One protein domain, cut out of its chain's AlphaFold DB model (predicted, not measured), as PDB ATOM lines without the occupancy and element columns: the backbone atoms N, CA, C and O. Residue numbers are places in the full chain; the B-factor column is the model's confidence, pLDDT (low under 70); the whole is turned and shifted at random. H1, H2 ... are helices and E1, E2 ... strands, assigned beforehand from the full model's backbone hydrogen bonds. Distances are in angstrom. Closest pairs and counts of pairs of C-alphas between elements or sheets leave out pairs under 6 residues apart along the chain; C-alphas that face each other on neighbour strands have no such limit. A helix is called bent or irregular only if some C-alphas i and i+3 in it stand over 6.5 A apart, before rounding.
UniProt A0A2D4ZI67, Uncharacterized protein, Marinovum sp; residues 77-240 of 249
ATOM      1  N   HIS A  77     -53.093  51.392  -9.428       96.38
ATOM      2  CA  HIS A  77     -54.033  50.284  -9.244       96.38
ATOM      3  C   HIS A  77     -54.294  49.469 -10.520       96.38
ATOM      4  O   HIS A  77     -54.492  48.262 -10.420       96.38
ATOM      5  N   MET A  78     -54.263  50.083 -11.710       97.25
ATOM      6  CA  MET A  78     -54.394  49.359 -12.979       97.25
ATOM      7  C   MET A  78     -53.218  48.412 -13.205       97.25
ATOM      8  O   MET A  78     -53.450  47.273 -13.594       97.25
ATOM      9  N   VAL A  79     -51.985  48.837 -12.915       97.38
ATOM     10  CA  VAL A  79     -50.786  47.997 -13.066       97.38
ATOM     11  C   VAL A  79     -50.804  46.850 -12.057       97.38
ATOM     12  O   VAL A  79     -50.561  45.704 -12.428       97.38
ATOM     13  N   ILE A  80     -51.204  47.120 -10.811       96.31
ATOM     14  CA  ILE A  80     -51.382  46.084  -9.781       96.31
ATOM     15  C   ILE A  80     -52.460  45.069 -10.198       96.31
ATOM     16  O   ILE A  80     -52.268  43.861 -10.041       96.31
ATOM     17  N   SER A  81     -53.595  45.532 -10.733       98.44
ATOM     18  CA  SER A  81     -54.646  44.654 -11.261       98.44
ATOM     19  C   SER A  81     -54.167  43.853 -12.467       98.44
ATOM     20  O   SER A  81     -54.401  42.652 -12.507       98.44
ATOM     21  N   ALA A  82     -53.457  44.482 -13.406       98.44
ATOM     22  CA  ALA A  82     -52.894  43.812 -14.570       98.44
ATOM     23  C   ALA A  82     -51.931  42.697 -14.155       98.44
ATOM     24  O   ALA A  82     -52.062  41.580 -14.638       98.44
ATOM     25  N   MET A  83     -51.028  42.965 -13.207       97.88
ATOM     26  CA  MET A  83     -50.103  41.965 -12.667       97.88
ATOM     27  C   MET A  83     -50.855  40.746 -12.112       97.88
ATOM     28  O   MET A  83     -50.566  39.616 -12.497       97.88
ATOM     29  N   LYS A  84     -51.866  40.964 -11.259       98.12
ATOM     30  CA  LYS A  84     -52.670  39.875 -10.671       98.12
ATOM     31  C   LYS A  84     -53.457  39.094 -11.723       98.12
ATOM     32  O   LYS A  84     -53.465  37.867 -11.695       98.12
ATOM     33  N   ASP A  85     -54.110  39.805 -12.634       98.62
ATOM     34  CA  ASP A  85     -54.948  39.222 -13.676       98.62
ATOM     35  C   ASP A  85     -54.119  38.395 -14.668       98.62
ATOM     36  O   ASP A  85     -54.489  37.264 -14.981       98.62
ATOM     37  N   PHE A  86     -52.972  38.916 -15.122       98.69
ATOM     38  CA  PHE A  86     -52.071  38.181 -16.009       98.69
ATOM     39  C   PHE A  86     -51.434  36.984 -15.309       98.69
ATOM     40  O   PHE A  86     -51.399  35.913 -15.903       98.69
ATOM     41  N   ALA A  87     -50.995  37.116 -14.053       98.31
ATOM     42  CA  ALA A  87     -50.443  35.986 -13.302       98.31
ATOM     43  C   ALA A  87     -51.466  34.862 -13.095       98.31
ATOM     44  O   ALA A  87     -51.129  33.685 -13.213       98.31
ATOM     45  N   ALA A  88     -52.727  35.206 -12.816       98.25
ATOM     46  CA  ALA A  88     -53.794  34.218 -12.699       98.25
ATOM     47  C   ALA A  88     -54.110  33.562 -14.052       98.25
ATOM     48  O   ALA A  88     -54.149  32.338 -14.135       98.25
ATOM     49  N   ALA A  89     -54.289  34.359 -15.109       98.38
ATOM     50  CA  ALA A  89     -54.639  33.852 -16.434       98.38
ATOM     51  C   ALA A  89     -53.506  33.051 -17.094       98.38
ATOM     52  O   ALA A  89     -53.776  32.125 -17.848       98.38
ATOM     53  N   PHE A  90     -52.243  33.368 -16.799       98.25
ATOM     54  CA  PHE A  90     -51.092  32.583 -17.251       98.25
ATOM     55  C   PHE A  90     -51.164  31.138 -16.745       98.25
ATOM     56  O   PHE A  90     -50.900  30.203 -17.494       98.25
ATOM     57  N   LYS A  91     -51.570  30.944 -15.483       97.25
ATOM     58  CA  LYS A  91     -51.673  29.612 -14.866       97.25
ATOM     59  C   LYS A  91     -52.782  28.760 -15.481       97.25
ATOM     60  O   LYS A  91     -52.661  27.544 -15.499       97.25
ATOM     61  N   THR A  92     -53.855  29.384 -15.962       97.44
ATOM     62  CA  THR A  92     -55.051  28.678 -16.441       97.44
ATOM     63  C   THR A  92     -55.144  28.589 -17.961       97.44
ATOM     64  O   THR A  92     -55.975  27.836 -18.460       97.44
ATOM     65  N   ILE A  93     -54.311  29.311 -18.720       97.75
ATOM     66  CA  ILE A  93     -54.470  29.412 -20.178       97.75
ATOM     67  C   ILE A  93     -54.392  28.058 -20.892       97.75
ATOM     68  O   ILE A  93     -55.149  27.831 -21.833       97.75
ATOM     69  N   PHE A  94     -53.523  27.152 -20.444       96.44
ATOM     70  CA  PHE A  94     -53.418  25.813 -21.020       96.44
ATOM     71  C   PHE A  94     -54.747  25.048 -20.915       96.44
ATOM     72  O   PHE A  94     -55.285  24.582 -21.922       96.44
ATOM     73  N   GLU A  95     -55.328  25.014 -19.715       95.88
ATOM     74  CA  GLU A  95     -56.610  24.356 -19.445       95.88
ATOM     75  C   GLU A  95     -57.782  25.066 -20.142       95.88
ATOM     76  O   GLU A  95     -58.644  24.414 -20.727       95.88
ATOM     77  N   GLU A  96     -57.803  26.404 -20.137       96.25
ATOM     78  CA  GLU A  96     -58.842  27.215 -20.789       96.25
ATOM     79  C   GLU A  96     -58.899  26.983 -22.299       96.25
ATOM     80  O   GLU A  96     -59.977  26.989 -22.897       96.25
ATOM     81  N   ARG A  97     -57.734  26.806 -22.927       94.94
ATOM     82  CA  ARG A  97     -57.630  26.613 -24.375       94.94
ATOM     83  C   ARG A  97     -58.055  25.215 -24.798       94.94
ATOM     84  O   ARG A  97     -58.551  25.090 -25.917       94.94
ATOM     85  N   ASN A  98     -57.871  24.212 -23.933       94.00
ATOM     86  CA  ASN A  98     -58.271  22.818 -24.151       94.00
ATOM     87  C   ASN A  98     -57.977  22.351 -25.592       94.00
ATOM     88  O   ASN A  98     -58.878  21.945 -26.334       94.00
ATOM     89  N   LEU A  99     -56.725  22.537 -26.024       94.38
ATOM     90  CA  LEU A  99     -56.312  22.294 -27.404       94.38
ATOM     91  C   LEU A  99     -56.382  20.801 -27.732       94.38
ATOM     92  O   LEU A  99     -56.048  19.951 -26.911       94.38
ATOM     93  N   THR A 100     -56.790  20.478 -28.959       96.38
ATOM     94  CA  THR A 100     -56.625  19.114 -29.469       96.38
ATOM     95  C   THR A 100     -55.139  18.836 -29.727       96.38
ATOM     96  O   THR A 100     -54.405  19.778 -30.050       96.38
ATOM     97  N   PRO A 101     -54.685  17.571 -29.668       96.06
ATOM     98  CA  PRO A 101     -53.286  17.226 -29.944       96.06
ATOM     99  C   PRO A 101     -52.781  17.747 -31.301       96.06
ATOM    100  O   PRO A 101     -51.636  18.182 -31.437       96.06
ATOM    101  N   GLU A 102     -53.651  17.766 -32.314       96.69
ATOM    102  CA  GLU A 102     -53.336  18.313 -33.636       96.69
ATOM    103  C   GLU A 102     -53.127  19.833 -33.597       96.69
ATOM    104  O   GLU A 102     -52.218  20.355 -34.246       96.69
ATOM    105  N   ALA A 103     -53.954  20.555 -32.834       95.88
ATOM    106  CA  ALA A 103     -53.847  22.005 -32.700       95.88
ATOM    107  C   ALA A 103     -52.610  22.407 -31.889       95.88
ATOM    108  O   ALA A 103     -51.954  23.393 -32.230       95.88
ATOM    109  N   GLU A 104     -52.272  21.630 -30.859       95.69
ATOM    110  CA  GLU A 104     -51.054  21.792 -30.066       95.69
ATOM    111  C   GLU A 104     -49.797  21.570 -30.916       95.69
ATOM    112  O   GLU A 104     -48.912  22.423 -30.945       95.69
ATOM    113  N   THR A 105     -49.764  20.501 -31.715       97.00
ATOM    114  CA  THR A 105     -48.644  20.233 -32.636       97.00
ATOM    115  C   THR A 105     -48.473  21.372 -33.652       97.00
ATOM    116  O   THR A 105     -47.359  21.834 -33.914       97.00
ATOM    117  N   ALA A 106     -49.576  21.873 -34.219       97.38
ATOM    118  CA  ALA A 106     -49.538  22.995 -35.159       97.38
ATOM    119  C   ALA A 106     -49.044  24.294 -34.499       97.38
ATOM    120  O   ALA A 106     -48.352  25.087 -35.136       97.38
ATOM    121  N   LEU A 107     -49.402  24.517 -33.234       96.94
ATOM    122  CA  LEU A 107     -48.928  25.638 -32.427       96.94
ATOM    123  C   LEU A 107     -47.422  25.546 -32.178       96.94
ATOM    124  O   LEU A 107     -46.691  26.482 -32.499       96.94
ATOM    125  N   GLN A 108     -46.948  24.399 -31.696       96.88
ATOM    126  CA  GLN A 108     -45.526  24.133 -31.472       96.88
ATOM    127  C   GLN A 108     -44.702  24.324 -32.744       96.88
ATOM    128  O   GLN A 108     -43.628  24.919 -32.697       96.88
ATOM    129  N   THR A 109     -45.236  23.893 -33.891       97.88
ATOM    130  CA  THR A 109     -44.595  24.094 -35.197       97.88
ATOM    131  C   THR A 109     -44.391  25.579 -35.498       97.88
ATOM    132  O   THR A 109     -43.275  25.983 -35.810       97.88
ATOM    133  N   ARG A 110     -45.423  26.422 -35.330       97.62
ATOM    134  CA  ARG A 110     -45.308  27.874 -35.576       97.62
ATOM    135  C   ARG A 110     -44.305  28.549 -34.642       97.62
ATOM    136  O   ARG A 110     -43.534  29.403 -35.077       97.62
ATOM    137  N   VAL A 111     -44.298  28.172 -33.362       97.81
ATOM    138  CA  VAL A 111     -43.321  28.704 -32.400       97.81
ATOM    139  C   VAL A 111     -41.909  28.259 -32.790       97.81
ATOM    140  O   VAL A 111     -41.005  29.089 -32.843       97.81
ATOM    141  N   ALA A 112     -41.707  26.991 -33.151       97.81
ATOM    142  CA  ALA A 112     -40.403  26.486 -33.581       97.81
ATOM    143  C   ALA A 112     -39.891  27.197 -34.845       97.81
ATOM    144  O   ALA A 112     -38.724  27.592 -34.893       97.81
ATOM    145  N   GLU A 113     -40.764  27.428 -35.828       97.38
ATOM    146  CA  GLU A 113     -40.457  28.201 -37.037       97.38
ATOM    147  C   GLU A 113     -40.025  29.634 -36.703       97.38
ATOM    148  O   GLU A 113     -39.035  30.118 -37.255       97.38
ATOM    149  N   TYR A 114     -40.698  30.301 -35.756       96.06
ATOM    150  CA  TYR A 114     -40.279  31.621 -35.277       96.06
ATOM    151  C   TYR A 114     -38.877  31.587 -34.647       96.06
ATOM    152  O   TYR A 114     -38.034  32.438 -34.954       96.06
ATOM    153  N   TYR A 115     -38.586  30.591 -33.804       96.88
ATOM    154  CA  TYR A 115     -37.267  30.467 -33.179       96.88
ATOM    155  C   TYR A 115     -36.167  30.261 -34.223       96.88
ATOM    156  O   TYR A 115     -35.158  30.967 -34.204       96.88
ATOM    157  N   GLN A 116     -36.373  29.341 -35.163       96.44
ATOM    158  CA  GLN A 116     -35.386  29.000 -36.188       96.44
ATOM    159  C   GLN A 116     -35.215  30.096 -37.245       96.44
ATOM    160  O   GLN A 116     -34.095  30.366 -37.673       96.44
ATOM    161  N   GLY A 117     -36.309  30.733 -37.667       94.62
ATOM    162  CA  GLY A 117     -36.308  31.696 -38.767       94.62
ATOM    163  C   GLY A 117     -36.052  33.142 -38.346       94.62
ATOM    164  O   GLY A 117     -35.527  33.923 -39.140       94.62
ATOM    165  N   ASN A 118     -36.416  33.529 -37.120       92.50
ATOM    166  CA  ASN A 118     -36.370  34.928 -36.690       92.50
ATOM    167  C   ASN A 118     -35.471  35.168 -35.479       92.50
ATOM    168  O   ASN A 118     -34.725  36.148 -35.490       92.50
ATOM    169  N   PHE A 119     -35.547  34.333 -34.442       94.19
ATOM    170  CA  PHE A 119     -34.843  34.591 -33.183       94.19
ATOM    171  C   PHE A 119     -33.380  34.128 -33.205       94.19
ATOM    172  O   PHE A 119     -32.479  34.953 -33.048       94.19
ATOM    173  N   LEU A 120     -33.127  32.838 -33.444       95.69
ATOM    174  CA  LEU A 120     -31.785  32.250 -33.372       95.69
ATOM    175  C   LEU A 120     -30.781  32.891 -34.347       95.69
ATOM    176  O   LEU A 120     -29.658  33.148 -33.912       95.69
ATOM    177  N   PRO A 121     -31.138  33.224 -35.608       94.94
ATOM    178  CA  PRO A 121     -30.209  33.910 -36.507       94.94
ATOM    179  C   PRO A 121     -29.772  35.276 -35.965       94.94
ATOM    180  O   PRO A 121     -28.585  35.577 -35.922       94.94
ATOM    181  N   LYS A 122     -30.719  36.074 -35.455       92.88
ATOM    182  CA  LYS A 122     -30.414  37.388 -34.870       92.88
ATOM    183  C   LYS A 122     -29.558  37.280 -33.616       92.88
ATOM    184  O   LYS A 122     -28.703  38.128 -33.382       92.88
ATOM    185  N   LEU A 123     -29.807  36.261 -32.796       92.56
ATOM    186  CA  LEU A 123     -29.006  36.005 -31.608       92.56
ATOM    187  C   LEU A 123     -27.568  35.631 -31.985       92.56
ATOM    188  O   LEU A 123     -26.629  36.167 -31.401       92.56
ATOM    189  N   ALA A 124     -27.393  34.767 -32.989       94.25
ATOM    190  CA  ALA A 124     -26.074  34.407 -33.497       94.25
ATOM    191  C   ALA A 124     -25.309  35.638 -34.013       94.25
ATOM    192  O   ALA A 124     -24.153  35.843 -33.640       94.25
ATOM    193  N   ASP A 125     -25.982  36.497 -34.785       93.19
ATOM    194  CA  ASP A 125     -25.399  37.722 -35.341       93.19
ATOM    195  C   ASP A 125     -24.989  38.725 -34.250       93.19
ATOM    196  O   ASP A 125     -23.891  39.282 -34.288       93.19
ATOM    197  N   ASN A 126     -25.853  38.947 -33.255       91.19
ATOM    198  CA  ASN A 126     -25.629  39.959 -32.218       91.19
ATOM    199  C   ASN A 126     -24.628  39.520 -31.145       91.19
ATOM    200  O   ASN A 126     -23.932  40.361 -30.574       91.19
ATOM    201  N   SER A 127     -24.571  38.224 -30.838       88.50
ATOM    202  CA  SER A 127     -23.767  37.698 -29.731       88.50
ATOM    203  C   SER A 127     -22.508  36.960 -30.180       88.50
ATOM    204  O   SER A 127     -21.701  36.599 -29.328       88.50
ATOM    205  N   GLN A 128     -22.312  36.746 -31.487       87.88
ATOM    206  CA  GLN A 128     -21.187  35.976 -32.042       87.88
ATOM    207  C   GLN A 128     -21.082  34.555 -31.452       87.88
ATOM    208  O   GLN A 128     -19.994  33.988 -31.348       87.88
ATOM    209  N   ILE A 129     -22.222  33.978 -31.057       88.44
ATOM    210  CA  ILE A 129     -22.341  32.602 -30.561       88.44
ATOM    211  C   ILE A 129     -23.094  31.739 -31.574       88.44
ATOM    212  O   ILE A 129     -23.809  32.253 -32.429       88.44
ATOM    213  N   THR A 130     -22.995  30.419 -31.429       90.19
ATOM    214  CA  THR A 130     -23.851  29.466 -32.147       90.19
ATOM    215  C   THR A 130     -24.939  28.976 -31.190       90.19
ATOM    216  O   THR A 130     -24.673  28.061 -30.412       90.19
ATOM    217  N   PRO A 131     -26.140  29.584 -31.177       91.75
ATOM    218  CA  PRO A 131     -27.177  29.196 -30.233       91.75
ATOM    219  C   PRO A 131     -27.801  27.852 -30.638       91.75
ATOM    220  O   PRO A 131     -28.158  27.647 -31.801       91.75
ATOM    221  N   HIS A 132     -27.963  26.937 -29.679       92.94
ATOM    222  CA  HIS A 132     -28.675  25.683 -29.909       92.94
ATOM    223  C   HIS A 132     -30.170  25.861 -29.635       92.94
ATOM    224  O   HIS A 132     -30.567  26.462 -28.643       92.94
ATOM    225  N   PHE A 133     -31.016  25.309 -30.506       93.75
ATOM    226  CA  PHE A 133     -32.473  25.441 -30.400       93.75
ATOM    227  C   PHE A 133     -33.022  24.998 -29.035       93.75
ATOM    228  O   PHE A 133     -33.836  25.700 -28.444       93.75
ATOM    229  N   THR A 134     -32.531  23.872 -28.514       92.62
ATOM    230  CA  THR A 134     -32.956  23.295 -27.230       92.62
ATOM    231  C   THR A 134     -32.648  24.175 -26.027       92.62
ATOM    232  O   THR A 134     -33.295  24.018 -24.999       92.62
ATOM    233  N   ASP A 135     -31.681  25.087 -26.146       92.00
ATOM    234  CA  ASP A 135     -31.281  25.950 -25.036       92.00
ATOM    235  C   ASP A 135     -32.287  27.083 -24.829       92.00
ATOM    236  O   ASP A 135     -32.419  27.570 -23.715       92.00
ATOM    237  N   TYR A 136     -33.005  27.489 -25.885       93.12
ATOM    238  CA  TYR A 136     -33.899  28.653 -25.876       93.12
ATOM    239  C   TYR A 136     -35.373  28.315 -26.086       93.12
ATOM    240  O   TYR A 136     -36.238  29.119 -25.735       93.12
ATOM    241  N   PHE A 137     -35.670  27.173 -26.706       95.12
ATOM    242  CA  PHE A 137     -37.043  26.790 -26.993       95.12
ATOM    243  C   PHE A 137     -37.791  26.459 -25.689       95.12
ATOM    244  O   PHE A 137     -37.292  25.667 -24.884       95.12
ATOM    245  N   PRO A 138     -38.972  27.053 -25.449       92.38
ATOM    246  CA  PRO A 138     -39.695  26.850 -24.203       92.38
ATOM    247  C   PRO A 138     -40.319  25.455 -24.141       92.38
ATOM    248  O   PRO A 138     -40.917  24.994 -25.110       92.38
ATOM    249  N   ASN A 139     -40.237  24.814 -22.975       89.56
ATOM    250  CA  ASN A 139     -40.836  23.495 -22.733       89.56
ATOM    251  C   ASN A 139     -42.226  23.563 -22.078       89.56
ATOM    252  O   ASN A 139     -42.911  22.552 -22.031       89.56
ATOM    253  N   GLU A 140     -42.627  24.725 -21.559       94.75
ATOM    254  CA  GLU A 140     -43.910  24.909 -20.873       94.75
ATOM    255  C   GLU A 140     -45.028  25.259 -21.865       94.75
ATOM    256  O   GLU A 140     -44.877  26.134 -22.725       94.75
ATOM    257  N   GLU A 141     -46.180  24.622 -21.696       95.62
ATOM    258  CA  GLU A 141     -47.334  24.736 -22.580       95.62
ATOM    259  C   GLU A 141     -47.938  26.145 -22.549       95.62
ATOM    260  O   GLU A 141     -48.203  26.727 -23.602       95.62
ATOM    261  N   SER A 142     -48.092  26.747 -21.363       96.94
ATOM    262  CA  SER A 142     -48.564  28.134 -21.221       96.94
ATOM    263  C   SER A 142     -47.647  29.123 -21.941       96.94
ATOM    264  O   SER A 142     -48.128  30.026 -22.635       96.94
ATOM    265  N   THR A 143     -46.329  28.915 -21.847       97.44
ATOM    266  CA  THR A 143     -45.338  29.727 -22.557       97.44
ATOM    267  C   THR A 143     -45.496  29.592 -24.069       97.44
ATOM    268  O   THR A 143     -45.625  30.599 -24.768       97.44
ATOM    269  N   GLN A 144     -45.546  28.361 -24.583       97.56
ATOM    270  CA  GLN A 144     -45.726  28.108 -26.015       97.56
ATOM    271  C   GLN A 144     -47.038  28.709 -26.533       97.56
ATOM    272  O   GLN A 144     -47.044  29.344 -27.588       97.56
ATOM    273  N   ILE A 145     -48.140  28.576 -25.783       98.12
ATOM    274  CA  ILE A 145     -49.440  29.146 -26.153       98.12
ATOM    275  C   ILE A 145     -49.349  30.662 -26.298       98.12
ATOM    276  O   ILE A 145     -49.779  31.217 -27.310       98.12
ATOM    277  N   LEU A 146     -48.789  31.351 -25.307       98.25
ATOM    278  CA  LEU A 146     -48.706  32.808 -25.332       98.25
ATOM    279  C   LEU A 146     -47.768  33.316 -26.425       98.25
ATOM    280  O   LEU A 146     -48.105  34.278 -27.122       98.25
ATOM    281  N   GLN A 147     -46.627  32.659 -26.623       98.06
ATOM    282  CA  GLN A 147     -45.714  33.009 -27.706       98.06
ATOM    283  C   GLN A 147     -46.333  32.753 -29.084       98.06
ATOM    284  O   GLN A 147     -46.159  33.569 -29.988       98.06
ATOM    285  N   ASP A 148     -47.128  31.698 -29.260       98.00
ATOM    286  CA  ASP A 148     -47.886  31.516 -30.497       98.00
ATOM    287  C   ASP A 148     -48.867  32.666 -30.726       98.00
ATOM    288  O   ASP A 148     -48.805  33.340 -31.753       98.00
ATOM    289  N   LEU A 149     -49.731  32.944 -29.749       97.62
ATOM    290  CA  LEU A 149     -50.794  33.944 -29.875       97.62
ATOM    291  C   LEU A 149     -50.259  35.351 -30.161       97.62
ATOM    292  O   LEU A 149     -50.848  36.094 -30.952       97.62
ATOM    293  N   TYR A 150     -49.158  35.729 -29.514       97.81
ATOM    294  CA  TYR A 150     -48.686  37.111 -29.496       97.81
ATOM    295  C   TYR A 150     -47.397  37.355 -30.283       97.81
ATOM    296  O   TYR A 150     -47.095  38.517 -30.570       97.81
ATOM    297  N   ILE A 151     -46.690  36.307 -30.715       96.94
ATOM    298  CA  ILE A 151     -45.453  36.418 -31.501       96.94
ATOM    299  C   ILE A 151     -45.596  35.703 -32.846       96.94
ATOM    300  O   ILE A 151     -45.648  36.378 -33.885       96.94
ATOM    301  N   ALA A 152     -45.672  34.369 -32.835       96.62
ATOM    302  CA  ALA A 152     -45.569  33.552 -34.046       96.62
ATOM    303  C   ALA A 152     -46.791  33.723 -34.964       96.62
ATOM    304  O   ALA A 152     -46.642  34.039 -36.142       96.62
ATOM    305  N   ASN A 153     -48.001  33.637 -34.409       96.06
ATOM    306  CA  ASN A 153     -49.274  33.788 -35.119       96.06
ATOM    307  C   ASN A 153     -49.853  35.217 -35.034       96.06
ATOM    308  O   ASN A 153     -51.049  35.450 -35.212       96.06
ATOM    309  N   ASN A 154     -49.008  36.207 -34.745       96.19
ATOM    310  CA  ASN A 154     -49.426  37.604 -34.694       96.19
ATOM    311  C   ASN A 154     -49.404  38.218 -36.109       96.19
ATOM    312  O   ASN A 154     -48.335  38.239 -36.733       96.19
ATOM    313  N   PRO A 155     -50.527  38.788 -36.594       94.31
ATOM    314  CA  PRO A 155     -50.658  39.295 -37.964       94.31
ATOM    315  C   PRO A 155     -49.787  40.525 -38.255       94.31
ATOM    316  O   PRO A 155     -49.614  40.909 -39.410       94.31
ATOM    317  N   ASN A 156     -49.246  41.171 -37.221       94.25
ATOM    318  CA  ASN A 156     -48.356  42.308 -37.389       94.25
ATOM    319  C   ASN A 156     -46.939  41.858 -37.763       94.25
ATOM    320  O   ASN A 156     -46.456  40.804 -37.340       94.25
ATOM    321  N   GLN A 157     -46.245  42.713 -38.514       89.44
ATOM    322  CA  GLN A 157     -44.850  42.505 -38.897       89.44
ATOM    323  C   GLN A 157     -43.923  42.445 -37.672       89.44
ATOM    324  O   GLN A 157     -44.251  42.924 -36.579       89.44
ATOM    325  N   LEU A 158     -42.738  41.867 -37.872       81.31
ATOM    326  CA  LEU A 158     -41.676  41.844 -36.869       81.31
ATOM    327  C   LEU A 158     -41.348  43.273 -36.398       81.31
ATOM    328  O   LEU A 158     -41.304  44.199 -37.202       81.31
ATOM    329  N   GLY A 159     -41.178  43.459 -35.088       85.12
ATOM    330  CA  GLY A 159     -41.003  44.784 -34.475       85.12
ATOM    331  C   GLY A 159     -42.293  45.605 -34.317       85.12
ATOM    332  O   GLY A 159     -42.257  46.719 -33.812       85.12
ATOM    333  N   SER A 160     -43.452  45.084 -34.734       93.12
ATOM    334  CA  SER A 160     -44.775  45.706 -34.541       93.12
ATOM    335  C   SER A 160     -45.771  44.773 -33.842       93.12
ATOM    336  O   SER A 160     -46.979  45.001 -33.888       93.12
ATOM    337  N   LYS A 161     -45.282  43.716 -33.184       94.06
ATOM    338  CA  LYS A 161     -46.105  42.687 -32.524       94.06
ATOM    339  C   LYS A 161     -46.975  43.267 -31.404       94.06
ATOM    340  O   LYS A 161     -48.145  42.903 -31.289       94.06
ATOM    341  N   HIS A 162     -46.471  44.283 -30.709       95.12
ATOM    342  CA  HIS A 162     -47.205  45.112 -29.751       95.12
ATOM    343  C   HIS A 162     -48.424  45.860 -30.324       95.12
ATOM    344  O   HIS A 162     -49.092  46.571 -29.597       95.12
ATOM    345  N   LYS A 163     -48.745  45.791 -31.620       96.50
ATOM    346  CA  LYS A 163     -49.995  46.387 -32.135       96.50
ATOM    347  C   LYS A 163     -51.203  45.467 -31.955       96.50
ATOM    348  O   LYS A 163     -52.339  45.928 -32.069       96.50
ATOM    349  N   LEU A 164     -50.983  44.183 -31.670       97.19
ATOM    350  CA  LEU A 164     -52.060  43.234 -31.415       97.19
ATOM    351  C   LEU A 164     -52.659  43.482 -30.028       97.19
ATOM    352  O   LEU A 164     -52.073  43.105 -29.021       97.19
ATOM    353  N   ALA A 165     -53.846  44.086 -29.974       95.50
ATOM    354  CA  ALA A 165     -54.518  44.365 -28.706       95.50
ATOM    355  C   ALA A 165     -55.157  43.124 -28.064       95.50
ATOM    356  O   ALA A 165     -55.287  43.085 -26.847       95.50
ATOM    357  N   ARG A 166     -55.564  42.124 -28.852       97.38
ATOM    358  CA  ARG A 166     -56.268  40.929 -28.370       97.38
ATOM    359  C   ARG A 166     -56.082  39.775 -29.352       97.38
ATOM    360  O   ARG A 166     -56.311  39.973 -30.544       97.38
ATOM    361  N   ALA A 167     -55.728  38.589 -28.865       96.94
ATOM    362  CA  ALA A 167     -55.732  37.383 -29.690       96.94
ATOM    363  C   ALA A 167     -57.152  36.794 -29.841       96.94
ATOM    364  O   ALA A 167     -58.035  37.008 -29.009       96.94
ATOM    365  N   SER A 168     -57.390  36.068 -30.936       93.25
ATOM    366  CA  SER A 168     -58.699  35.465 -31.252       93.25
ATOM    367  C   SER A 168     -58.821  34.050 -30.678       93.25
ATOM    368  O   SER A 168     -59.030  33.085 -31.406       93.25
ATOM    369  N   ASP A 169     -58.625  33.922 -29.370       94.38
ATOM    370  CA  ASP A 169     -58.498  32.642 -28.663       94.38
ATOM    371  C   ASP A 169     -59.532  32.446 -27.541       94.38
ATOM    372  O   ASP A 169     -59.632  31.343 -27.011       94.38
ATOM    373  N   ASN A 170     -60.298  33.499 -27.226       92.69
ATOM    374  CA  ASN A 170     -61.318  33.572 -26.170       92.69
ATOM    375  C   ASN A 170     -60.814  33.242 -24.753       92.69
ATOM    376  O   ASN A 170     -61.629  32.960 -23.877       92.69
ATOM    377  N   SER A 171     -59.500  33.298 -24.512       97.38
ATOM    378  CA  SER A 171     -58.946  33.108 -23.171       97.38
ATOM    379  C   SER A 171     -59.146  34.347 -22.309       97.38
ATOM    380  O   SER A 171     -59.196  35.486 -22.799       97.38
ATOM    381  N   ARG A 172     -59.157  34.135 -20.992       98.25
ATOM    382  CA  ARG A 172     -59.140  35.239 -20.027       98.25
ATOM    383  C   ARG A 172     -57.888  36.087 -20.190       98.25
ATOM    384  O   ARG A 172     -57.955  37.308 -20.057       98.25
ATOM    385  N   TYR A 173     -56.759  35.465 -20.533       98.56
ATOM    386  CA  TYR A 173     -55.514  36.180 -20.798       98.56
ATOM    387  C   TYR A 173     -55.709  37.244 -21.885       98.56
ATOM    388  O   TYR A 173     -55.339  38.403 -21.694       98.56
ATOM    389  N   SER A 174     -56.350  36.888 -23.000       98.44
ATOM    390  CA  SER A 174     -56.615  37.829 -24.091       98.44
ATOM    391  C   SER A 174     -57.657  38.889 -23.756       98.44
ATOM    392  O   SER A 174     -57.546  40.012 -24.253       98.44
ATOM    393  N   ASP A 175     -58.629  38.596 -22.889       98.38
ATOM    394  CA  ASP A 175     -59.534  39.615 -22.340       98.38
ATOM    395  C   ASP A 175     -58.773  40.649 -21.493       98.38
ATOM    396  O   ASP A 175     -58.944  41.859 -21.672       98.38
ATOM    397  N   HIS A 176     -57.884  40.189 -20.608       98.50
ATOM    398  CA  HIS A 176     -57.023  41.066 -19.812       98.50
ATOM    399  C   HIS A 176     -56.048  41.851 -20.699       98.50
ATOM    400  O   HIS A 176     -55.875  43.057 -20.508       98.50
ATOM    401  N   HIS A 177     -55.483  41.216 -21.728       98.56
ATOM    402  CA  HIS A 177     -54.626  41.881 -22.705       98.56
ATOM    403  C   HIS A 177     -55.378  43.007 -23.424       98.56
ATOM    404  O   HIS A 177     -54.901  44.140 -23.441       98.56
ATOM    405  N   ALA A 178     -56.596  42.752 -23.910       98.44
ATOM    406  CA  ALA A 178     -57.439  43.764 -24.551       98.44
ATOM    407  C   ALA A 178     -57.714  44.975 -23.649       98.44
ATOM    408  O   ALA A 178     -57.800  46.108 -24.128       98.44
ATOM    409  N   ARG A 179     -57.840  44.735 -22.339       98.31
ATOM    410  CA  ARG A 179     -58.117  45.764 -21.335       98.31
ATOM    411  C   ARG A 179     -56.888  46.605 -20.986       98.31
ATOM    412  O   ARG A 179     -56.998  47.828 -20.925       98.31
ATOM    413  N   TYR A 180     -55.746  45.974 -20.720       98.50
ATOM    414  CA  TYR A 180     -54.579  46.648 -20.136       98.50
ATOM    415  C   TYR A 180     -53.547  47.090 -21.173       98.50
ATOM    416  O   TYR A 180     -52.939  48.155 -21.033       98.50
ATOM    417  N   HIS A 181     -53.372  46.316 -22.243       98.38
ATOM    418  CA  HIS A 181     -52.315  46.543 -23.223       98.38
ATOM    419  C   HIS A 181     -52.339  47.936 -23.874       98.38
ATOM    420  O   HIS A 181     -51.268  48.531 -23.982       98.38
ATOM    421  N   PRO A 182     -53.493  48.526 -24.260       98.06
ATOM    422  CA  PRO A 182     -53.500  49.865 -24.853       98.06
ATOM    423  C   PRO A 182     -52.888  50.940 -23.946       98.06
ATOM    424  O   PRO A 182     -52.190  51.827 -24.432       98.06
ATOM    425  N   VAL A 183     -53.114  50.848 -22.632       97.31
ATOM    426  CA  VAL A 183     -52.592  51.818 -21.660       97.31
ATOM    427  C   VAL A 183     -51.101  51.592 -21.421       97.31
ATOM    428  O   VAL A 183     -50.330  52.550 -21.472       97.31
ATOM    429  N   LEU A 184     -50.686  50.335 -21.226       97.81
ATOM    430  CA  LEU A 184     -49.278  49.960 -21.039       97.81
ATOM    431  C   LEU A 184     -48.435  50.333 -22.270       97.81
ATOM    432  O   LEU A 184     -47.365  50.923 -22.139       97.81
ATOM    433  N   ARG A 185     -48.955  50.073 -23.475       97.69
ATOM    434  CA  ARG A 185     -48.328  50.471 -24.739       97.69
ATOM    435  C   ARG A 185     -48.235  51.984 -24.886       97.69
ATOM    436  O   ARG A 185     -47.179  52.483 -25.249       97.69
ATOM    437  N   ASN A 186     -49.306  52.721 -24.588       97.06
ATOM    438  CA  ASN A 186     -49.265  54.181 -24.652       97.06
ATOM    439  C   ASN A 186     -48.236  54.761 -23.670       97.06
ATOM    440  O   ASN A 186     -47.544  55.711 -24.015       97.06
ATOM    441  N   PHE A 187     -48.103  54.191 -22.468       96.69
ATOM    442  CA  PHE A 187     -47.060  54.593 -21.523       96.69
ATOM    443  C   PHE A 187     -45.658  54.337 -22.100       96.69
ATOM    444  O   PHE A 187     -44.849  55.263 -22.141       96.69
ATOM    445  N   LEU A 188     -45.402  53.135 -22.637       95.81
ATOM    446  CA  LEU A 188     -44.147  52.807 -23.324       95.81
ATOM    447  C   LEU A 188     -43.825  53.809 -24.441       95.81
ATOM    448  O   LEU A 188     -42.752  54.404 -24.442       95.81
ATOM    449  N   GLU A 189     -44.765  54.030 -25.364       95.50
ATOM    450  CA  GLU A 189     -44.576  54.889 -26.540       95.50
ATOM    451  C   GLU A 189     -44.368  56.364 -26.159       95.50
ATOM    452  O   GLU A 189     -43.587  57.065 -26.802       95.50
ATOM    453  N   LYS A 190     -45.049  56.856 -25.115       96.25
ATOM    454  CA  LYS A 190     -44.946  58.258 -24.676       96.25
ATOM    455  C   LYS A 190     -43.636  58.571 -23.968       96.25
ATOM    456  O   LYS A 190     -43.143  59.688 -24.112       96.25
ATOM    457  N   PHE A 191     -43.105  57.618 -23.209       94.81
ATOM    458  CA  PHE A 191     -41.879  57.805 -22.432       94.81
ATOM    459  C   PHE A 191     -40.639  57.198 -23.098       94.81
ATOM    460  O   PHE A 191     -39.526  57.467 -22.657       94.81
ATOM    461  N   GLY A 192     -40.807  56.462 -24.200       93.62
ATOM    462  CA  GLY A 192     -39.704  55.955 -25.016       93.62
ATOM    463  C   GLY A 192     -38.975  54.763 -24.398       93.62
ATOM    464  O   GLY A 192     -37.781  54.596 -24.640       93.62
ATOM    465  N   TYR A 193     -39.664  53.948 -23.596       93.75
ATOM    466  CA  TYR A 193     -39.081  52.717 -23.059       93.75
ATOM    467  C   TYR A 193     -38.933  51.655 -24.152       93.75
ATOM    468  O   TYR A 193     -39.753  51.581 -25.066       93.75
ATOM    469  N   TYR A 194     -37.896  50.819 -24.043       92.38
ATOM    470  CA  TYR A 194     -37.695  49.696 -24.964       92.38
ATOM    471  C   TYR A 194     -38.791  48.638 -24.789       92.38
ATOM    472  O   TYR A 194     -39.448  48.258 -25.756       92.38
ATOM    473  N   ASP A 195     -39.031  48.221 -23.543       95.69
ATOM    474  CA  ASP A 195     -40.122  47.323 -23.175       95.69
ATOM    475  C   ASP A 195     -40.576  47.562 -21.725       95.69
ATOM    476  O   ASP A 195     -39.879  48.202 -20.933       95.69
ATOM    477  N   ILE A 196     -41.764  47.063 -21.388       96.06
ATOM    478  CA  ILE A 196     -42.316  47.029 -20.033       96.06
ATOM    479  C   ILE A 196     -42.758  45.604 -19.745       96.06
ATOM    480  O   ILE A 196     -43.665  45.080 -20.397       96.06
ATOM    481  N   PHE A 197     -42.156  45.028 -18.712       96.75
ATOM    482  CA  PHE A 197     -42.437  43.681 -18.251       96.75
ATOM    483  C   PHE A 197     -43.283  43.705 -16.979       96.75
ATOM    484  O   PHE A 197     -43.071  44.540 -16.099       96.75
ATOM    485  N   LEU A 198     -44.212  42.758 -16.867       97.31
ATOM    486  CA  LEU A 198     -44.800  42.360 -15.590       97.31
ATOM    487  C   LEU A 198     -44.314  40.944 -15.298       97.31
ATOM    488  O   LEU A 198     -44.515  40.039 -16.110       97.31
ATOM    489  N   ILE A 199     -43.639  40.785 -14.165       97.25
ATOM    490  CA  ILE A 199     -42.940  39.557 -13.789       97.25
ATOM    491  C   ILE A 199     -43.572  39.036 -12.505       97.25
ATOM    492  O   ILE A 199     -43.661  39.762 -11.513       97.25
ATOM    493  N   ASP A 200     -44.025  37.788 -12.532       96.31
ATOM    494  CA  ASP A 200     -44.550  37.119 -11.348       96.31
ATOM    495  C   ASP A 200     -43.402  36.819 -10.385       96.31
ATOM    496  O   ASP A 200     -42.459  36.108 -10.729       96.31
ATOM    497  N   ILE A 201     -43.463  37.403  -9.188       93.38
ATOM    498  CA  ILE A 201     -42.342  37.378  -8.244       93.38
ATOM    499  C   ILE A 201     -42.061  35.977  -7.691       93.38
ATOM    500  O   ILE A 201     -40.920  35.683  -7.343       93.38
ATOM    501  N   ASP A 202     -43.077  35.115  -7.626       93.00
ATOM    502  CA  ASP A 202     -42.967  33.788  -7.020       93.00
ATOM    503  C   ASP A 202     -42.419  32.759  -8.016       93.00
ATOM    504  O   ASP A 202     -41.577  31.931  -7.671       93.00
ATOM    505  N   THR A 203     -42.891  32.807  -9.262       94.75
ATOM    506  CA  THR A 203     -42.540  31.827 -10.302       94.75
ATOM    507  C   THR A 203     -41.463  32.319 -11.271       94.75
ATOM    508  O   THR A 203     -40.874  31.524 -12.007       94.75
ATOM    509  N   GLY A 204     -41.213  33.630 -11.301       95.75
ATOM    510  CA  GLY A 204     -40.271  34.283 -12.204       95.75
ATOM    511  C   GLY A 204     -40.739  34.411 -13.651       95.75
ATOM    512  O   GLY A 204     -39.945  34.834 -14.489       95.75
ATOM    513  N   HIS A 205     -41.984  34.050 -13.974       97.50
ATOM    514  CA  HIS A 205     -42.496  34.168 -15.338       97.50
ATOM    515  C   HIS A 205     -42.719  35.626 -15.727       97.50
ATOM    516  O   HIS A 205     -43.323  36.405 -14.983       97.50
ATOM    517  N   ILE A 206     -42.302  35.976 -16.942       98.06
ATOM    518  CA  ILE A 206     -42.696  37.220 -17.604       98.06
ATOM    519  C   ILE A 206     -44.145  37.055 -18.076       98.06
ATOM    520  O   ILE A 206     -44.419  36.729 -19.231       98.06
ATOM    521  N   VAL A 207     -45.099  37.271 -17.170       98.25
ATOM    522  CA  VAL A 207     -46.533  37.084 -17.452       98.25
ATOM    523  C   VAL A 207     -47.074  38.113 -18.443       98.25
ATOM    524  O   VAL A 207     -48.148  37.914 -19.010       98.25
ATOM    525  N   TYR A 208     -46.347  39.208 -18.679       98.38
ATOM    526  CA  TYR A 208     -46.656  40.201 -19.701       98.38
ATOM    527  C   TYR A 208     -45.398  40.956 -20.162       98.38
ATOM    528  O   TYR A 208     -44.555  41.327 -19.352       98.38
ATOM    529  N   SER A 209     -45.331  41.248 -21.463       97.69
ATOM    530  CA  SER A 209     -44.415  42.208 -22.097       97.69
ATOM    531  C   SER A 209     -45.222  43.070 -23.076       97.69
ATOM    532  O   SER A 209     -46.209  42.590 -23.656       97.69
ATOM    533  N   VAL A 210     -44.849  44.337 -23.285       97.38
ATOM    534  CA  VAL A 210     -45.484  45.164 -24.323       97.38
ATOM    535  C   VAL A 210     -45.008  44.703 -25.694       97.38
ATOM    536  O   VAL A 210     -45.860  44.376 -26.531       97.38
ATOM    537  N   PHE A 211     -43.689  44.677 -25.909       94.75
ATOM    538  CA  PHE A 211     -43.072  44.464 -27.219       94.75
ATOM    539  C   PHE A 211     -43.157  43.011 -27.702       94.75
ATOM    540  O   PHE A 211     -43.378  42.795 -28.897       94.75
ATOM    541  N   LYS A 212     -43.123  42.064 -26.754       94.44
ATOM    542  CA  LYS A 212     -43.141  40.602 -26.915       94.44
ATOM    543  C   LYS A 212     -42.012  40.103 -27.805       94.44
ATOM    544  O   LYS A 212     -42.161  39.997 -29.024       94.44
ATOM    545  N   GLU A 213     -40.907  39.744 -27.170       93.50
ATOM    546  CA  GLU A 213     -39.789  39.060 -27.811       93.50
ATOM    547  C   GLU A 213     -39.697  37.617 -27.294       93.50
ATOM    548  O   GLU A 213     -40.616  37.120 -26.649       93.50
ATOM    549  N   ALA A 214     -38.631  36.889 -27.628       94.12
ATOM    550  CA  ALA A 214     -38.503  35.474 -27.255       94.12
ATOM    551  C   ALA A 214     -38.367  35.234 -25.732       94.12
ATOM    552  O   ALA A 214     -38.341  34.083 -25.297       94.12
ATOM    553  N   ASP A 215     -38.239  36.295 -24.934       94.31
ATOM    554  CA  ASP A 215     -38.267  36.286 -23.468       94.31
ATOM    555  C   ASP A 215     -39.685  36.229 -22.893       94.31
ATOM    556  O   ASP A 215     -39.904  35.685 -21.810       94.31
ATOM    557  N   TYR A 216     -40.669  36.732 -23.633       96.81
ATOM    558  CA  TYR A 216     -42.054  36.788 -23.209       96.81
ATOM    559  C   TYR A 216     -42.578  35.401 -22.833       96.81
ATOM    560  O   TYR A 216     -42.324  34.411 -23.525       96.81
ATOM    561  N   ALA A 217     -43.333  35.366 -21.734       97.31
ATOM    562  CA  ALA A 217     -43.909  34.182 -21.115       97.31
ATOM    563  C   ALA A 217     -42.898  33.216 -20.467       97.31
ATOM    564  O   ALA A 217     -43.318  32.381 -19.682       97.31
ATOM    565  N   THR A 218     -41.586  33.368 -20.680       96.62
ATOM    566  CA  THR A 218     -40.579  32.480 -20.073       96.62
ATOM    567  C   THR A 218     -40.298  32.809 -18.600       96.62
ATOM    568  O   THR A 218     -40.535  33.932 -18.141       96.62
ATOM    569  N   SER A 219     -39.773  31.832 -17.850       95.50
ATOM    570  CA  SER A 219     -39.296  32.034 -16.474       95.50
ATOM    571  C   SER A 219     -37.861  32.553 -16.432       95.50
ATOM    572  O   SER A 219     -36.962  31.997 -17.062       95.50
ATOM    573  N   LEU A 220     -37.626  33.568 -15.604       95.00
ATOM    574  CA  LEU A 220     -36.294  34.070 -15.265       95.00
ATOM    575  C   LEU A 220     -35.555  33.188 -14.250       95.00
ATOM    576  O   LEU A 220     -34.352  33.347 -14.088       95.00
ATOM    577  N   LEU A 221     -36.252  32.264 -13.581       92.25
ATOM    578  CA  LEU A 221     -35.656  31.368 -12.583       92.25
ATOM    579  C   LEU A 221     -35.221  30.034 -13.194       92.25
ATOM    580  O   LEU A 221     -34.202  29.472 -12.799       92.25
ATOM    581  N   THR A 222     -36.004  29.510 -14.137       90.44
ATOM    582  CA  THR A 222     -35.801  28.166 -14.708       90.44
ATOM    583  C   THR A 222     -35.640  28.155 -16.226       90.44
ATOM    584  O   THR A 222     -35.336  27.108 -16.793       90.44
ATOM    585  N   GLY A 223     -35.854  29.290 -16.892       88.94
ATOM    586  CA  GLY A 223     -35.804  29.410 -18.345       88.94
ATOM    587  C   GLY A 223     -34.460  29.905 -18.896       88.94
ATOM    588  O   GLY A 223     -33.514  30.160 -18.146       88.94
ATOM    589  N   PRO A 224     -34.378  30.092 -20.227       88.62
ATOM    590  CA  PRO A 224     -33.145  30.456 -20.941       88.62
ATOM    591  C   PRO A 224     -32.521  31.794 -20.535       88.62
ATOM    592  O   PRO A 224     -31.351  32.041 -20.814       88.62
ATOM    593  N   TYR A 225     -33.297  32.666 -19.893       88.62
ATOM    594  CA  TYR A 225     -32.868  34.008 -19.500       88.62
ATOM    595  C   TYR A 225     -32.502  34.105 -18.013       88.62
ATOM    596  O   TYR A 225     -32.369  35.213 -17.482       88.62
ATOM    597  N   ALA A 226     -32.313  32.968 -17.340       85.69
ATOM    598  CA  ALA A 226     -31.695  32.926 -16.020       85.69
ATOM    599  C   ALA A 226     -30.290  33.552 -16.061       85.69
ATOM    600  O   ALA A 226     -29.552  33.403 -17.038       85.69
ATOM    601  N   ASN A 227     -29.900  34.261 -15.001       85.62
ATOM    602  CA  ASN A 227     -28.681  35.079 -14.901       85.62
ATOM    603  C   ASN A 227     -28.647  36.346 -15.782       85.62
ATOM    604  O   ASN A 227     -27.621  37.034 -15.840       85.62
ATOM    605  N   SER A 228     -29.748  36.692 -16.454       89.81
ATOM    606  CA  SER A 228     -29.874  37.975 -17.154       89.81
ATOM    607  C   SER A 228     -29.996  39.152 -16.176       89.81
ATOM    608  O   SER A 228     -30.182  38.990 -14.969       89.81
ATOM    609  N   ASN A 229     -29.935  40.383 -16.690       88.94
ATOM    610  CA  ASN A 229     -30.222  41.564 -15.870       88.94
ATOM    611  C   ASN A 229     -31.680  41.585 -15.358       88.94
ATOM    612  O   ASN A 229     -31.939  42.169 -14.304       88.94
ATOM    613  N   LEU A 230     -32.615  40.909 -16.040       89.69
ATOM    614  CA  LEU A 230     -33.988  40.737 -15.554       89.69
ATOM    615  C   LEU A 230     -34.034  39.810 -14.332       89.69
ATOM    616  O   LEU A 230     -34.675  40.149 -13.341       89.69
ATOM    617  N   ASP A 231     -33.299  38.697 -14.355       91.75
ATOM    618  CA  ASP A 231     -33.173  37.801 -13.198       91.75
ATOM    619  C   ASP A 231     -32.514  38.510 -12.000       91.75
ATOM    620  O   ASP A 231     -33.040  38.497 -10.886       91.75
ATOM    621  N   LYS A 232     -31.434  39.272 -12.227       91.12
ATOM    622  CA  LYS A 232     -30.827  40.108 -11.168       91.12
ATOM    623  C   LYS A 232     -31.827  41.103 -10.570       91.12
ATOM    624  O   LYS A 232     -31.818  41.334  -9.360       91.12
ATOM    625  N   SER A 233     -32.690  41.689 -11.404       89.69
ATOM    626  CA  SER A 233     -33.756  42.596 -10.960       89.69
ATOM    627  C   SER A 233     -34.772  41.869 -10.082       89.69
ATOM    628  O   SER A 233     -35.092  42.344  -8.992       89.69
ATOM    629  N   LEU A 234     -35.233  40.693 -10.518       91.75
ATOM    630  CA  LEU A 234     -36.165  39.850  -9.772       91.75
ATOM    631  C   LEU A 234     -35.578  39.426  -8.419       91.75
ATOM    632  O   LEU A 234     -36.211  39.636  -7.383       91.75
ATOM    633  N   SER A 235     -34.347  38.917  -8.421       91.50
ATOM    634  CA  SER A 235     -33.613  38.509  -7.221       91.50
ATOM    635  C   SER A 235     -33.482  39.655  -6.212       91.50
ATOM    636  O   SER A 235     -33.662  39.469  -5.006       91.50
ATOM    637  N   ASN A 236     -33.210  40.872  -6.681       90.56
ATOM    638  CA  ASN A 236     -33.147  42.053  -5.822       90.56
ATOM    639  C   ASN A 236     -34.513  42.408  -5.215       90.56
ATOM    640  O   ASN A 236     -34.584  42.711  -4.023       90.56
ATOM    641  N   CYS A 237     -35.591  42.329  -6.000       89.00
ATOM    642  CA  CYS A 237     -36.953  42.552  -5.518       89.00
ATOM    643  C   CYS A 237     -37.376  41.515  -4.467       89.00
ATOM    644  O   CYS A 237     -37.914  41.898  -3.432       89.00
ATOM    645  N   GLN A 238     -37.086  40.229  -4.689       90.50
ATOM    646  CA  GLN A 238     -37.390  39.144  -3.744       90.50
ATOM    647  C   GLN A 238     -36.672  39.318  -2.398       90.50
ATOM    648  O   GLN A 238     -37.233  39.018  -1.347       90.50
ATOM    649  N   ASN A 239     -35.444  39.842  -2.419       89.19
ATOM    650  CA  ASN A 239     -34.655  40.100  -1.213       89.19
ATOM    651  C   ASN A 239     -34.988  41.442  -0.533       89.19
ATOM    652  O   ASN A 239     -34.414  41.770   0.512       89.19
ATOM    653  N   SER A 240     -35.887  42.249  -1.105       87.12
ATOM    654  CA  SER A 240     -36.247  43.551  -0.550       87.12
ATOM    655  C   SER A 240     -37.357  43.443   0.494       87.12
ATOM    656  O   SER A 240     -38.386  42.813   0.283       87.12
TER     657      SER A 240
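Overview. This is residues 77 to 240 of the 249 residues of an uncharacterized protein of Marinovum sp (UniProt A0A2D4ZI67). A small, short hairpin of two strands, E1 and E2, sits near the middle, with the kinked helix H1 running past it on one side and helix H4 also near the middle. Round these stand two bent helices, H2 with its arm H2a packed on H4 and H5 with its arm H5a packed on H1, while H6 lies at the rim after a long loop. The printed part has 164 residues, with six named helices and two named strands in the order H1 H2 H3 H4 H5 E1 E2 H6; the sheet E1 - E2 is antiparallel and the class is mostly helix. The whole is compact, with a radius of gyration of the C-alphas of 15.3 A and spans of 42 by 36 by 30 A.

Arrangement. Start at the hairpin of E1, residues 197 to 199, and E2, residues 206 to 209: look for N 198 and O 208 at 2.9 A, and N 207 and O 198 at 3.0 A. H1, residues 77 to 97, is irregular, with C-alphas 91 and 94 7.4 A apart, and has a kink of 50 degrees near residue 91; its closest C-alpha pair with E2 is Ala 87 and Val 207, 5.8 A. H5, residues 172 to 191, was assigned as one helix by its hydrogen bonds but is bent, C-alphas 179 and 182 being 7.1 A apart; its arms H5a, 172 to 179, and H5b, 182 to 191, stand at a steep tilt of 51 degrees. H5a touches H1, closest at the C-alphas of Ala 89 and Tyr 173, 5.0 A, opposite ways at a shallow tilt of 34.7 degrees, only just short of steep; H5b is near H1. H4, residues 141 to 152, is only just irregular, with C-alphas 149 and 152 6.7 A apart. It touches H1 through that helix's residues 90 to 94 alone, closest at the C-alphas of Phe 94 and Ser 142, 5.4 A, about perpendicular, but only just, at 72 degrees. H2, residues 101 to 127, was likewise assigned as one helix but is bent, C-alphas 117 and 120 being 7.1 A apart; its arms are H2a, 101 to 117, and H2b, 120 to 127. H2a touches H4 with its residues 107 to 114 alone, closest at the C-alphas of Val 111 and Ala 152, 5.6 A, the same way at a steep tilt of 56 degrees. H3, residues 133 to 136, is close to H2a but not clearly touching. H6, residues 229 to 238, touches no helix; its closest C-alpha pair with E1 is Ile 199 and Leu 234, 7.9 A. Every O i to N i+4 pair is within hydrogen-bond range in H2a, H2b, H4, H5a, H5b and H6; H1 has 14 of 17, and H3 is too short for one.

Along the chain. Find C-alpha 77 at (-54.033, 50.284, -9.244), where H1 begins; it spans 28.3 A. H2a begins at C-alpha 101, (-53.286, 17.226, -29.944), and spans 24.0 A; H4 spans 14.6 A, and H5b and H6 14.3 A each. H6 ends at C-alpha 238, (-37.390, 39.144, -3.744).

Size, cuts and confidence. The C-alphas of Glu 102 and Ser 240 are the two farthest apart, 45.0 A. The printed part has no cut; the links H4 to H5 and E2 to H6, 19 residues each, are long. Mean pLDDT of the printed part is 94.9, and no printed residue is under 70.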